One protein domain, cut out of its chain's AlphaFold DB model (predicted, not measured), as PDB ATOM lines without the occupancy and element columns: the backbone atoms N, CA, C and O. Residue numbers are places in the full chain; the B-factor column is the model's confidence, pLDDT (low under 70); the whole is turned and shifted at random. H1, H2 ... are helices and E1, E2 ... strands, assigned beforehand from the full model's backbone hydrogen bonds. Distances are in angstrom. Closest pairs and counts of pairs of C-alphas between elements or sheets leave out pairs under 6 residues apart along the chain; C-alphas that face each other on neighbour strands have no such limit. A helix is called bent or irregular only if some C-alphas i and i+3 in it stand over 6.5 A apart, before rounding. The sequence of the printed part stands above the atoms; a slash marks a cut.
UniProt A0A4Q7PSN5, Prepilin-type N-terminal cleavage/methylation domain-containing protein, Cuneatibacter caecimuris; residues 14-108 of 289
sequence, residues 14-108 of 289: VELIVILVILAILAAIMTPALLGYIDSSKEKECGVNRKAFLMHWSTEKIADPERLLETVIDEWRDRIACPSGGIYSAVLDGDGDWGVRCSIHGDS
ATOM      1  N   VAL A  14     104.467   8.683 201.247       93.00
ATOM      2  CA  VAL A  14     104.181   8.688 202.687       93.00
ATOM      3  C   VAL A  14     103.036   9.646 203.036       93.00
ATOM      4  O   VAL A  14     102.166   9.323 203.836       93.00
ATOM      5  N   GLU A  15     102.997  10.820 202.425       90.00
ATOM      6  CA  GLU A  15     101.951  11.807 202.701       90.00
ATOM      7  C   GLU A  15     100.585  11.329 202.194       90.00
ATOM      8  O   GLU A  15      99.572  11.494 202.871       90.00
ATOM      9  N   LEU A  16     100.571  10.613 201.066       91.62
ATOM     10  CA  LEU A  16      99.359   9.982 200.552       91.62
ATOM     11  C   LEU A  16      98.851   8.856 201.469       91.62
ATOM     12  O   LEU A  16      97.655   8.796 201.750       91.62
ATOM     13  N   ILE A  17      99.729   7.972 201.964       94.38
ATOM     14  CA  ILE A  17      99.287   6.841 202.800       94.38
ATOM     15  C   ILE A  17      98.752   7.304 204.159       94.38
ATOM     16  O   ILE A  17      97.758   6.757 204.631       94.38
ATOM     17  N   VAL A  18      99.338   8.345 204.762       94.81
ATOM     18  CA  VAL A  18      98.839   8.908 206.028       94.81
ATOM     19  C   VAL A  18      97.417   9.448 205.866       94.81
ATOM     20  O   VAL A  18      96.561   9.174 206.705       94.81
ATOM     21  N   ILE A  19      97.133  10.150 204.766       94.94
ATOM     22  CA  ILE A  19      95.788  10.670 204.482       94.94
ATOM     23  C   ILE A  19      94.788   9.523 204.309       94.94
ATOM     24  O   ILE A  19      93.715   9.555 204.910       94.94
ATOM     25  N   LEU A  20      95.138   8.489 203.538       95.56
ATOM     26  CA  LEU A  20      94.263   7.329 203.341       95.56
ATOM     27  C   LEU A  20      93.962   6.602 204.658       95.56
ATOM     28  O   LEU A  20      92.826   6.190 204.876       95.56
ATOM     29  N   VAL A  21      94.945   6.493 205.556       96.88
ATOM     30  CA  VAL A  21      94.752   5.897 206.886       96.88
ATOM     31  C   VAL A  21      93.793   6.733 207.736       96.88
ATOM     32  O   VAL A  21      92.875   6.177 208.336       96.88
ATOM     33  N   ILE A  22      93.944   8.061 207.764       96.62
ATOM     34  CA  ILE A  22      93.038   8.944 208.520       96.62
ATOM     35  C   ILE A  22      91.611   8.869 207.958       96.62
ATOM     36  O   ILE A  22      90.660   8.717 208.724       96.62
ATOM     37  N   LEU A  23      91.451   8.916 206.631       96.31
ATOM     38  CA  LEU A  23      90.142   8.794 205.983       96.31
ATOM     39  C   LEU A  23      89.483   7.440 206.271       96.31
ATOM     40  O   LEU A  23      88.282   7.398 206.523       96.31
ATOM     41  N   ALA A  24      90.257   6.352 206.295       96.19
ATOM     42  CA  ALA A  24      89.744   5.028 206.635       96.19
ATOM     43  C   ALA A  24      89.213   4.967 208.077       96.19
ATOM     44  O   ALA A  24      88.131   4.430 208.309       96.19
ATOM     45  N   ILE A  25      89.930   5.559 209.038       96.38
ATOM     46  CA  ILE A  25      89.500   5.604 210.445       96.38
ATOM     47  C   ILE A  25      88.219   6.438 210.595       96.38
ATOM     48  O   ILE A  25      87.277   6.000 211.254       96.38
ATOM     49  N   LEU A  26      88.154   7.613 209.958       95.81
ATOM     50  CA  LEU A  26      86.970   8.478 210.004       95.81
ATOM     51  C   LEU A  26      85.748   7.819 209.351       95.81
ATOM     52  O   LEU A  26      84.649   7.869 209.904       95.81
ATOM     53  N   ALA A  27      85.932   7.157 208.208       93.00
ATOM     54  CA  ALA A  27      84.858   6.423 207.549       93.00
ATOM     55  C   ALA A  27      84.335   5.274 208.428       93.00
ATOM     56  O   ALA A  27      83.120   5.080 208.523       93.00
ATOM     57  N   ALA A  28      85.222   4.556 209.126       93.50
ATOM     58  CA  ALA A  28      84.840   3.430 209.974       93.50
ATOM     59  C   ALA A  28      83.911   3.844 211.130       93.50
ATOM     60  O   ALA A  28      82.933   3.152 211.399       93.50
ATOM     61  N   ILE A  29      84.170   4.986 211.777       91.56
ATOM     62  CA  ILE A  29      83.327   5.483 212.878       91.56
ATOM     63  C   ILE A  29      82.032   6.148 212.391       91.56
ATOM     64  O   ILE A  29      81.013   6.082 213.074       91.56
ATOM     65  N   MET A  30      82.047   6.778 211.212       88.56
ATOM     66  CA  MET A  30      80.895   7.509 210.675       88.56
ATOM     67  C   MET A  30      79.822   6.580 210.089       88.56
ATOM     68  O   MET A  30      78.629   6.851 210.221       88.56
ATOM     69  N   THR A  31      80.232   5.471 209.471       89.88
ATOM     70  CA  THR A  31      79.324   4.518 208.807       89.88
ATOM     71  C   THR A  31      78.173   4.007 209.698       89.88
ATOM     72  O   THR A  31      77.024   4.132 209.273       89.88
ATOM     73  N   PRO A  32      78.394   3.481 210.925       83.19
ATOM     74  CA  PRO A  32      77.302   2.949 211.752       83.19
ATOM     75  C   PRO A  32      76.290   4.016 212.189       83.19
ATOM     76  O   PRO A  32      75.097   3.730 212.254       83.19
ATOM     77  N   ALA A  33      76.741   5.251 212.436       78.94
ATOM     78  CA  ALA A  33      75.850   6.351 212.796       78.94
ATOM     79  C   ALA A  33      74.880   6.670 211.650       78.94
ATOM     80  O   ALA A  33      73.675   6.769 211.869       78.94
ATOM     81  N   LEU A  34      75.388   6.763 210.415       77.50
ATOM     82  CA  LEU A  34      74.563   7.029 209.235       77.50
ATOM     83  C   LEU A  34      73.554   5.907 208.961       77.50
ATOM     84  O   LEU A  34      72.411   6.201 208.616       77.50
ATOM     85  N   LEU A  35      73.942   4.642 209.150       78.62
ATOM     86  CA  LEU A  35      73.037   3.504 208.964       78.62
ATOM     87  C   LEU A  35      71.833   3.559 209.922       78.62
ATOM     88  O   LEU A  35      70.703   3.383 209.475       78.62
ATOM     89  N   GLY A  36      72.042   3.914 211.194       77.12
ATOM     90  CA  GLY A  36      70.943   4.058 212.160       77.12
ATOM     91  C   GLY A  36      69.952   5.181 211.815       77.12
ATOM     92  O   GLY A  36      68.737   5.010 211.953       77.12
ATOM     93  N   TYR A  37      70.445   6.320 211.310       78.31
ATOM     94  CA  TYR A  37      69.574   7.402 210.831       78.31
ATOM     95  C   TYR A  37      68.764   6.987 209.601       78.31
ATOM     96  O   TYR A  37      67.586   7.325 209.502       78.31
ATOM     97  N   ILE A  38      69.381   6.247 208.677       77.69
ATOM     98  CA  ILE A  38      68.701   5.738 207.484       77.69
ATOM     99  C   ILE A  38      67.559   4.802 207.886       77.69
ATOM    100  O   ILE A  38      66.452   4.960 207.377       77.69
ATOM    101  N   ASP A  39      67.787   3.875 208.814       81.38
ATOM    102  CA  ASP A  39      66.753   2.918 209.219       81.38
ATOM    103  C   ASP A  39      65.582   3.600 209.939       81.38
ATOM    104  O   ASP A  39      64.424   3.310 209.637       81.38
ATOM    105  N   SER A  40      65.861   4.609 210.770       76.50
ATOM    106  CA  SER A  40      64.814   5.435 211.395       76.50
ATOM    107  C   SER A  40      63.974   6.195 210.360       76.50
ATOM    108  O   SER A  40      62.762   6.356 210.513       76.50
ATOM    109  N   SER A  41      64.603   6.686 209.289       74.88
ATOM    110  CA  SER A  41      63.895   7.356 208.195       74.88
ATOM    111  C   SER A  41      63.015   6.383 207.411       74.88
ATOM    112  O   SER A  41      61.868   6.718 207.118       74.88
ATOM    113  N   LYS A  42      63.502   5.165 207.136       81.94
ATOM    114  CA  LYS A  42      62.718   4.112 206.471       81.94
ATOM    115  C   LYS A  42      61.500   3.692 207.288       81.94
ATOM    116  O   LYS A  42      60.446   3.436 206.711       81.94
ATOM    117  N   GLU A  43      61.628   3.620 208.610       82.38
ATOM    118  CA  GLU A  43      60.512   3.310 209.507       82.38
ATOM    119  C   GLU A  43      59.434   4.400 209.446       82.38
ATOM    120  O   GLU A  43      58.255   4.103 209.240       82.38
ATOM    121  N   LYS A  44      59.841   5.672 209.538       77.31
ATOM    122  CA  LYS A  44      58.926   6.821 209.429       77.31
ATOM    123  C   LYS A  44      58.226   6.869 208.076       77.31
ATOM    124  O   LYS A  44      57.009   7.026 208.022       77.31
ATOM    125  N   GLU A  45      58.976   6.695 206.993       79.94
ATOM    126  CA  GLU A  45      58.433   6.639 205.636       79.94
ATOM    127  C   GLU A  45      57.486   5.445 205.468       79.94
ATOM    128  O   GLU A  45      56.403   5.586 204.907       79.94
ATOM    129  N   CYS A  46      57.815   4.284 206.042       83.06
ATOM    130  CA  CYS A  46      56.901   3.148 206.066       83.06
ATOM    131  C   CYS A  46      55.585   3.500 206.774       83.06
ATOM    132  O   CYS A  46      54.525   3.139 206.266       83.06
ATOM    133  N   GLY A  47      55.636   4.230 207.890       79.12
ATOM    134  CA  GLY A  47      54.453   4.735 208.591       79.12
ATOM    135  C   GLY A  47      53.598   5.670 207.730       79.12
ATOM    136  O   GLY A  47      52.376   5.525 207.703       79.12
ATOM    137  N   VAL A  48      54.223   6.577 206.976       80.44
ATOM    138  CA  VAL A  48      53.526   7.447 206.008       80.44
ATOM    139  C   VAL A  48      52.872   6.616 204.901       80.44
ATOM    140  O   VAL A  48      51.689   6.789 204.620       80.44
ATOM    141  N   ASN A  49      53.595   5.646 204.339       81.94
ATOM    142  CA  ASN A  49      53.086   4.765 203.287       81.94
ATOM    143  C   ASN A  49      51.875   3.943 203.755       81.94
ATOM    144  O   ASN A  49      50.902   3.809 203.017       81.94
ATOM    145  N   ARG A  50      51.876   3.445 205.001       83.31
ATOM    146  CA  ARG A  50      50.710   2.755 205.592       83.31
ATOM    147  C   ARG A  50      49.480   3.660 205.667       83.31
ATOM    148  O   ARG A  50      48.382   3.214 205.348       83.31
ATOM    149  N   LYS A  51      49.662   4.925 206.057       80.56
ATOM    150  CA  LYS A  51      48.578   5.920 206.098       80.56
ATOM    151  C   LYS A  51      48.048   6.246 204.701       80.56
ATOM    152  O   LYS A  51      46.842   6.398 204.542       80.56
ATOM    153  N   ALA A  52      48.918   6.285 203.692       76.56
ATOM    154  CA  ALA A  52      48.511   6.525 202.310       76.56
ATOM    155  C   ALA A  52      47.528   5.454 201.802       76.56
ATOM    156  O   ALA A  52      46.505   5.800 201.221       76.56
ATOM    157  N   PHE A  53      47.765   4.168 202.086       80.94
ATOM    158  CA  PHE A  53      46.814   3.101 201.737       80.94
ATOM    159  C   PHE A  53      45.443   3.285 202.401       80.94
ATOM    160  O   PHE A  53      44.421   3.128 201.737       80.94
ATOM    161  N   LEU A  54      45.411   3.648 203.691       78.75
ATOM    162  CA  LEU A  54      44.156   3.909 204.405       78.75
ATOM    163  C   LEU A  54      43.399   5.100 203.818       78.75
ATOM    164  O   LEU A  54      42.179   5.051 203.716       78.75
ATOM    165  N   MET A  55      44.120   6.140 203.398       69.75
ATOM    166  CA  MET A  55      43.538   7.305 202.736       69.75
ATOM    167  C   MET A  55      42.974   6.960 201.351       69.75
ATOM    168  O   MET A  55      41.863   7.364 201.036       69.75
ATOM    169  N   HIS A  56      43.702   6.198 200.530       73.50
ATOM    170  CA  HIS A  56      43.186   5.740 199.234       73.50
ATOM    171  C   HIS A  56      41.934   4.881 199.397       73.50
ATOM    172  O   HIS A  56      40.956   5.045 198.674       73.50
ATOM    173  N   TRP A  57      41.936   3.997 200.388       85.69
ATOM    174  CA  TRP A  57      40.774   3.177 200.676       85.69
ATOM    175  C   TRP A  57      39.593   3.992 201.204       85.69
ATOM    176  O   TRP A  57      38.470   3.773 200.757       85.69
ATOM    177  N   SER A  58      39.817   4.949 202.111       72.81
ATOM    178  CA  SER A  58      38.727   5.744 202.685       72.81
ATOM    179  C   SER A  58      38.035   6.618 201.644       72.81
ATOM    180  O   SER A  58      36.813   6.745 201.684       72.81
ATOM    181  N   THR A  59      38.778   7.171 200.679       70.44
ATOM    182  CA  THR A  59      38.195   7.967 199.592       70.44
ATOM    183  C   THR A  59      37.437   7.102 198.589       70.44
ATOM    184  O   THR A  59      36.330   7.462 198.195       70.44
ATOM    185  N   GLU A  60      37.972   5.940 198.211       71.75
ATOM    186  CA  GLU A  60      37.292   5.013 197.298       71.75
ATOM    187  C   GLU A  60      36.025   4.422 197.923       71.75
ATOM    188  O   GLU A  60      35.003   4.295 197.248       71.75
ATOM    189  N   LYS A  61      36.048   4.146 199.230       76.75
ATOM    190  CA  LYS A  61      34.906   3.592 199.963       76.75
ATOM    191  C   LYS A  61      33.684   4.517 199.986       76.75
ATOM    192  O   LYS A  61      32.559   4.043 200.110       76.75
ATOM    193  N   ILE A  62      33.879   5.832 199.847       73.19
ATOM    194  CA  ILE A  62      32.772   6.797 199.722       73.19
ATOM    195  C   ILE A  62      31.971   6.537 198.439       73.19
ATOM    196  O   ILE A  62      30.747   6.665 198.440       73.19
ATOM    197  N   ALA A  63      32.655   6.178 197.350       79.50
ATOM    198  CA  ALA A  63      32.023   5.872 196.072       79.50
ATOM    199  C   ALA A  63      31.542   4.413 195.991       79.50
ATOM    200  O   ALA A  63      30.495   4.154 195.399       79.50
ATOM    201  N   ASP A  64      32.283   3.483 196.597       77.81
ATOM    202  CA  ASP A  64      31.968   2.054 196.648       77.81
ATOM    203  C   ASP A  64      32.097   1.506 198.085       77.81
ATOM    204  O   ASP A  64      33.191   1.126 198.513       77.81
ATOM    205  N   PRO A  65      30.993   1.432 198.850       79.38
ATOM    206  CA  PRO A  65      31.024   0.992 200.246       79.38
ATOM    207  C   PRO A  65      31.547  -0.434 200.477       79.38
ATOM    208  O   PRO A  65      31.957  -0.742 201.599       79.38
ATOM    209  N   GLU A  66      31.532  -1.299 199.455       84.50
ATOM    210  CA  GLU A  66      32.012  -2.690 199.537       84.50
ATOM    211  C   GLU A  66      33.511  -2.827 199.225       84.50
ATOM    212  O   GLU A  66      34.078  -3.919 199.330       84.50
ATOM    213  N   ARG A  67      34.183  -1.721 198.881       85.62
ATOM    214  CA  ARG A  67      35.608  -1.703 198.551       85.62
ATOM    215  C   ARG A  67      36.462  -2.227 199.710       85.62
ATOM    216  O   ARG A  67      36.421  -1.710 200.828       85.62
ATOM    217  N   LEU A  68      37.296  -3.229 199.427       88.06
ATOM    218  CA  LEU A  68      38.167  -3.879 200.411       88.06
ATOM    219  C   LEU A  68      39.544  -3.208 200.484       88.06
ATOM    220  O   LEU A  68      40.157  -2.920 199.453       88.06
ATOM    221  N   LEU A  69      40.079  -3.019 201.690       88.12
ATOM    222  CA  LEU A  69      41.397  -2.408 201.882       88.12
ATOM    223  C   LEU A  69      42.510  -3.249 201.242       88.12
ATOM    224  O   LEU A  69      43.446  -2.713 200.655       88.12
ATOM    225  N   GLU A  70      42.384  -4.573 201.276       90.62
ATOM    226  CA  GLU A  70      43.310  -5.505 200.636       90.62
ATOM    227  C   GLU A  70      43.424  -5.259 199.131       90.62
ATOM    228  O   GLU A  70      44.519  -5.353 198.578       90.62
ATOM    229  N   THR A  71      42.313  -4.915 198.472       89.06
ATOM    230  CA  THR A  71      42.311  -4.651 197.026       89.06
ATOM    231  C   THR A  71      43.068  -3.370 196.691       89.06
ATOM    232  O   THR A  71      43.890  -3.367 195.777       89.06
ATOM    233  N   VAL A  72      42.905  -2.326 197.507       87.50
ATOM    234  CA  VAL A  72      43.678  -1.081 197.393       87.50
ATOM    235  C   VAL A  72      45.168  -1.344 197.624       87.50
ATOM    236  O   VAL A  72      46.011  -0.849 196.879       87.50
ATOM    237  N   ILE A  73      45.517  -2.169 198.617       91.50
ATOM    238  CA  ILE A  73      46.917  -2.528 198.889       91.50
ATOM    239  C   ILE A  73      47.559  -3.256 197.703       91.50
ATOM    240  O   ILE A  73      48.732  -3.020 197.409       91.50
ATOM    241  N   ASP A  74      46.834  -4.155 197.037       90.06
ATOM    242  CA  ASP A  74      47.347  -4.903 195.885       90.06
ATOM    243  C   ASP A  74      47.548  -4.002 194.658       90.06
ATOM    244  O   ASP A  74      48.629  -3.999 194.074       90.06
ATOM    245  N   GLU A  75      46.564  -3.159 194.336       87.44
ATOM    246  CA  GLU A  75      46.619  -2.239 193.191       87.44
ATOM    247  C   GLU A  75      47.744  -1.200 193.303       87.44
ATOM    248  O   GLU A  75      48.362  -0.817 192.306       87.44
ATOM    249  N   TRP A  76      48.036  -0.752 194.525       86.00
ATOM    250  CA  TRP A  76      49.048   0.270 194.790       86.00
ATOM    251  C   TRP A  76      50.416  -0.297 195.178       86.00
ATOM    252  O   TRP A  76      51.361   0.474 195.372       86.00
ATOM    253  N   ARG A  77      50.568  -1.624 195.242       81.75
ATOM    254  CA  ARG A  77      51.797  -2.290 195.702       81.75
ATOM    255  C   ARG A  77      53.044  -1.886 194.918       81.75
ATOM    256  O   ARG A  77      54.105  -1.712 195.509       81.75
ATOM    257  N   ASP A  78      52.904  -1.695 193.610       81.56
ATOM    258  CA  ASP A  78      54.018  -1.322 192.731       81.56
ATOM    259  C   ASP A  78      54.394   0.167 192.834       81.56
ATOM    260  O   ASP A  78      55.447   0.585 192.349       81.56
ATOM    261  N   ARG A  79      53.536   0.989 193.453       83.69
ATOM    262  CA  ARG A  79      53.725   2.442 193.603       83.69
ATOM    263  C   ARG A  79      54.181   2.826 195.003       83.69
ATOM    264  O   ARG A  79      54.947   3.773 195.147       83.69
ATOM    265  N   ILE A  80      53.702   2.110 196.017       83.81
ATOM    266  CA  ILE A  80      53.945   2.395 197.429       83.81
ATOM    267  C   ILE A  80      54.583   1.157 198.059       83.81
ATOM    268  O   ILE A  80      53.907   0.225 198.495       83.81
ATOM    269  N   ALA A  81      55.914   1.154 198.107       86.88
ATOM    270  CA  ALA A  81      56.703   0.068 198.678       86.88
ATOM    271  C   ALA A  81      57.251   0.444 200.059       86.88
ATOM    272  O   ALA A  81      57.501   1.610 200.362       86.88
ATOM    273  N   CYS A  82      57.477  -0.555 200.910       90.25
ATOM    274  CA  CYS A  82      58.218  -0.331 202.141       90.25
ATOM    275  C   CYS A  82      59.704  -0.097 201.808       90.25
ATOM    276  O   CYS A  82      60.309  -0.963 201.170       90.25
ATOM    277  N   PRO A  83      60.338   0.987 202.294       87.25
ATOM    278  CA  PRO A  83      61.755   1.260 202.028       87.25
ATOM    279  C   PRO A  83      62.718   0.189 202.567       87.25
ATOM    280  O   PRO A  83      63.847   0.063 202.097       87.25
ATOM    281  N   SER A  84      62.269  -0.599 203.549       89.81
ATOM    282  CA  SER A  84      63.009  -1.742 204.103       89.81
ATOM    283  C   SER A  84      62.673  -3.074 203.415       89.81
ATOM    284  O   SER A  84      63.183  -4.111 203.827       89.81
ATOM    285  N   GLY A  85      61.818  -3.079 202.385       89.00
ATOM    286  CA  GLY A  85      61.413  -4.286 201.649       89.00
ATOM    287  C   GLY A  85      60.277  -5.091 202.293       89.00
ATOM    288  O   GLY A  85      60.061  -6.246 201.938       89.00
ATOM    289  N   GLY A  86      59.558  -4.507 203.253       91.75
ATOM    290  CA  GLY A  86      58.408  -5.138 203.900       91.75
ATOM    291  C   GLY A  86      57.165  -5.214 203.008       91.75
ATOM    292  O   GLY A  86      56.994  -4.422 202.082       91.75
ATOM    293  N   ILE A  87      56.272  -6.150 203.329       92.12
ATOM    294  CA  ILE A  87      55.003  -6.367 202.622       92.12
ATOM    295  C   ILE A  87      53.863  -5.779 203.453       92.12
ATOM    296  O   ILE A  87      53.855  -5.922 204.679       92.12
ATOM    297  N   TYR A  88      52.919  -5.119 202.782       92.56
ATOM    298  CA  TYR A  88      51.726  -4.553 203.401       92.56
ATOM    299  C   TYR A  88      50.552  -5.536 203.384       92.56
ATOM    300  O   TYR A  88      50.360  -6.277 202.422       92.56
ATOM    301  N   SER A  89      49.765  -5.523 204.454       91.69
ATOM    302  CA  SER A  89      48.560  -6.336 204.636       91.69
ATOM    303  C   SER A  89      47.509  -5.522 205.380       91.69
ATOM    304  O   SER A  89      47.867  -4.690 206.214       91.69
ATOM    305  N   ALA A  90      46.231  -5.729 205.076       91.19
ATOM    306  CA  ALA A  90      45.157  -5.123 205.849       91.19
ATOM    307  C   ALA A  90      45.020  -5.845 207.194       91.19
ATOM    308  O   ALA A  90      45.247  -7.053 207.298       91.19
ATOM    309  N   VAL A  91      44.673  -5.089 208.226       88.44
ATOM    310  CA  VAL A  91      44.388  -5.597 209.565       88.44
ATOM    311  C   VAL A  91      43.146  -4.903 210.106       88.44
ATOM    312  O   VAL A  91      42.907  -3.737 209.807       88.44
ATOM    313  N   LEU A  92      42.378  -5.635 210.902       84.81
ATOM    314  CA  LEU A  92      41.264  -5.123 211.691       84.81
ATOM    315  C   LEU A  92      41.675  -5.180 213.157       84.81
ATOM    316  O   LEU A  92      42.232  -6.198 213.588       84.81
ATOM    317  N   ASP A  93      41.441  -4.109 213.902       81.56
ATOM    318  CA  ASP A  93      41.641  -4.132 215.347       81.56
ATOM    319  C   ASP A  93      40.428  -4.728 216.088       81.56
ATOM    320  O   ASP A  93      39.477  -5.234 215.483       81.56
ATOM    321  N   GLY A  94      40.495  -4.744 217.422       70.38
ATOM    322  CA  GLY A  94      39.421  -5.275 218.264       70.38
ATOM    323  C   GLY A  94      38.162  -4.405 218.297       70.38
ATOM    324  O   GLY A  94      37.098  -4.920 218.641       70.38
ATOM    325  N   ASP A  95      38.283  -3.133 217.919       74.31
ATOM    326  CA  ASP A  95      37.209  -2.139 217.929       74.31
ATOM    327  C   ASP A  95      36.519  -2.026 216.551       74.31
ATOM    328  O   ASP A  95      35.435  -1.453 216.431       74.31
ATOM    329  N   GLY A  96      37.076  -2.685 215.528       74.12
ATOM    330  CA  GLY A  96      36.526  -2.769 214.175       74.12
ATOM    331  C   GLY A  96      37.131  -1.765 213.195       74.12
ATOM    332  O   GLY A  96      36.631  -1.641 212.072       74.12
ATOM    333  N   ASP A  97      38.206  -1.081 213.585       79.00
ATOM    334  CA  ASP A  97      38.923  -0.152 212.728       79.00
ATOM    335  C   ASP A  97      39.837  -0.886 211.754       79.00
ATOM    336  O   ASP A  97      40.404  -1.945 212.040       79.00
ATOM    337  N   TRP A  98      39.995  -0.292 210.572       83.94
ATOM    338  CA  TRP A  98      40.856  -0.808 209.514       83.94
ATOM    339  C   TRP A  98      42.231  -0.151 209.553       83.94
ATOM    340  O   TRP A  98      42.371   1.069 209.612       83.94
ATOM    341  N   GLY A  99      43.261  -0.984 209.471       87.19
ATOM    342  CA  GLY A  99      44.656  -0.589 209.534       87.19
ATOM    343  C   GLY A  99      45.480  -1.306 208.483       87.19
ATOM    344  O   GLY A  99      45.048  -2.260 207.834       87.19
ATOM    345  N   VAL A 100      46.717  -0.850 208.329       88.00
ATOM    346  CA  VAL A 100      47.686  -1.474 207.431       88.00
ATOM    347  C   VAL A 100      48.850  -1.955 208.274       88.00
ATOM    348  O   VAL A 100      49.368  -1.230 209.119       88.00
ATOM    349  N   ARG A 101      49.277  -3.191 208.048       92.00
ATOM    350  CA  ARG A 101      50.419  -3.819 208.699       92.00
ATOM    351  C   ARG A 101      51.546  -4.021 207.712       92.00
ATOM    352  O   ARG A 101      51.349  -4.610 206.655       92.00
ATOM    353  N   CYS A 102      52.738  -3.576 208.090       94.06
ATOM    354  CA  CYS A 102      53.991  -3.928 207.444       94.06
ATOM    355  C   CYS A 102      54.607  -5.154 208.132       94.06
ATOM    356  O   CYS A 102      54.660  -5.221 209.360       94.06
ATOM    357  N   SER A 103      55.142  -6.097 207.356       93.44
ATOM    358  CA  SER A 103      55.852  -7.265 207.898       93.44
ATOM    359  C   SER A 103      57.129  -6.927 208.685       93.44
ATOM    360  O   SER A 103      57.577  -7.762 209.464       93.44
ATOM    361  N   ILE A 104      57.704  -5.734 208.489       91.56
ATOM    362  CA  ILE A 104      58.950  -5.289 209.139       91.56
ATOM    363  C   ILE A 104      58.675  -4.304 210.281       91.56
ATOM    364  O   ILE A 104      59.221  -4.466 211.364       91.56
ATOM    365  N   HIS A 105      57.823  -3.300 210.051       86.81
ATOM    366  CA  HIS A 105      57.635  -2.167 210.973       86.81
ATOM    367  C   HIS A 105      56.278  -2.171 211.699       86.81
ATOM    368  O   HIS A 105      55.802  -1.113 212.110       86.81
ATOM    369  N   GLY A 106      55.606  -3.323 211.774       86.75
ATOM    370  CA  GLY A 106      54.340  -3.466 212.496       86.75
ATOM    371  C   GLY A 106      53.138  -2.791 211.828       86.75
ATOM    372  O   GLY A 106      53.151  -2.474 210.633       86.75
ATOM    373  N   ASP A 107      52.061  -2.642 212.594       81.06
ATOM    374  CA  ASP A 107      50.779  -2.098 212.137       81.06
ATOM    375  C   ASP A 107      50.574  -0.619 212.489       81.06
ATOM    376  O   ASP A 107      51.384   0.015 213.161       81.06
ATOM    377  N   SER A 108      49.522  -0.036 211.914       68.31
ATOM    378  CA  SER A 108      49.115   1.352 212.148       68.31
ATOM    379  C   SER A 108      48.462   1.584 213.517       68.31
ATOM    380  O   SER A 108      48.280   2.742 213.882       68.31
TER     381      SER A 108
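Overview. This is residues 14 to 108 of the 289 residues of the protein "Prepilin-type N-terminal cleavage/methylation domain-containing protein" of Cuneatibacter caecimuris (UniProt A0A4Q7PSN5). One long, bent helix, H1, makes the length of the domain; residues 14 to 37 of it stick out as a free arm, and a small head packs along residues 43 to 58. The head is the short helix H2 and the two-stranded hairpin E1 and E2, with E2 nearer to H1 than E1 is, and H2 packed on both H1 and the hairpin, where it meets E1 more than E2. The printed part has 95 residues, with two named helices and two named strands in the order H1, H2, E1, E2; the strands form one antiparallel sheet of order E1 - E2, and the class is mostly helix. The whole is extended, with a radius of gyration of the C-alphas of 20.7 A, and the C-alphas span 73 by 26 by 16 A, a rod whose length the free arm makes in large part.

Along the chain. The printed part begins in H1, residues 14 to 63, with C-alpha 14 at (104.181, 8.688, 202.687). By its hydrogen bonds H1 was assigned as one helix, but it is bent: C-alphas 29 and 32 are 6.6 A apart. Its arm H1a, residues 14 to 29, is 23.4 A from first to last C-alpha. Residues 30 and 31 belong to neither arm. The arm H1b, residues 32 to 63, is 48.0 A long and ends with C-alpha 63 at (32.023, 5.872, 196.072). H2, residues 69 to 75, is 10.1 A long. Residues 76 to 87 hold no named element. E1, residues 88 to 92, is 13.4 A long, and E2, residues 98 to 102, is 13.7 A long, with C-alpha 102 at (53.991, -3.928, 207.444). The printed part ends at Ser 108.

Arrangement. The lines of H1a and H1b stand at a steep tilt of 45 degrees. H1a is apart from H2, E1 and E2. H1b touches H2 with its residues 53 to 57 alone; the closest C-alphas are those of Trp 57 and Leu 69, 5.7 A apart. Their lines are only just about perpendicular, at 71 degrees. H1b and E2 have 10 pairs of C-alphas within 8 A, the closest being those of Arg 50 and Val 100, 5.5 A apart. H1b and E1 have 1 such pair, Arg 50 and Tyr 88, with C-alphas 7.7 A apart. H2 and E1 have 6 pairs of C-alphas within 8 A, the closest being those of Glu 70 and Ala 90, 5.5 A apart. E1 and E2 are a hairpin of antiparallel neighbours, with 145 degrees between their directions. C-alphas 90 and 100 face each other at 4.7 A, and N 89 and O 101, at 2.9 A, and N 99 and O 91, at 2.8 A, are within hydrogen-bond range. Beyond the named strands, residues 101 to 102 of E2 pair briefly with residues 106 to 107, antiparallel. In H1a and H2 every O i to N i+4 pair is within hydrogen-bond range; in H1b 26 of 28 are.

Size, cuts and confidence. The two C-alphas farthest apart are those of Val 14 and Pro 65, at 73.6 A, while the first and last printed C-alphas are 56.4 A apart. Residues 14 to 37 stand free, and the body without them, 71 residues, spans 38 by 28 by 14 A with a radius of gyration of 12.0 A. The printed part has no cut. The links from H1 to H2 and from E1 to E2 are tight, with 5 residues each, and the link from H2 to E1 is long, with 12. The mean pLDDT of the printed part is 84.8; residues 55 and 108 are under 70, and the mean is 94 in H1a and 78 in H1b.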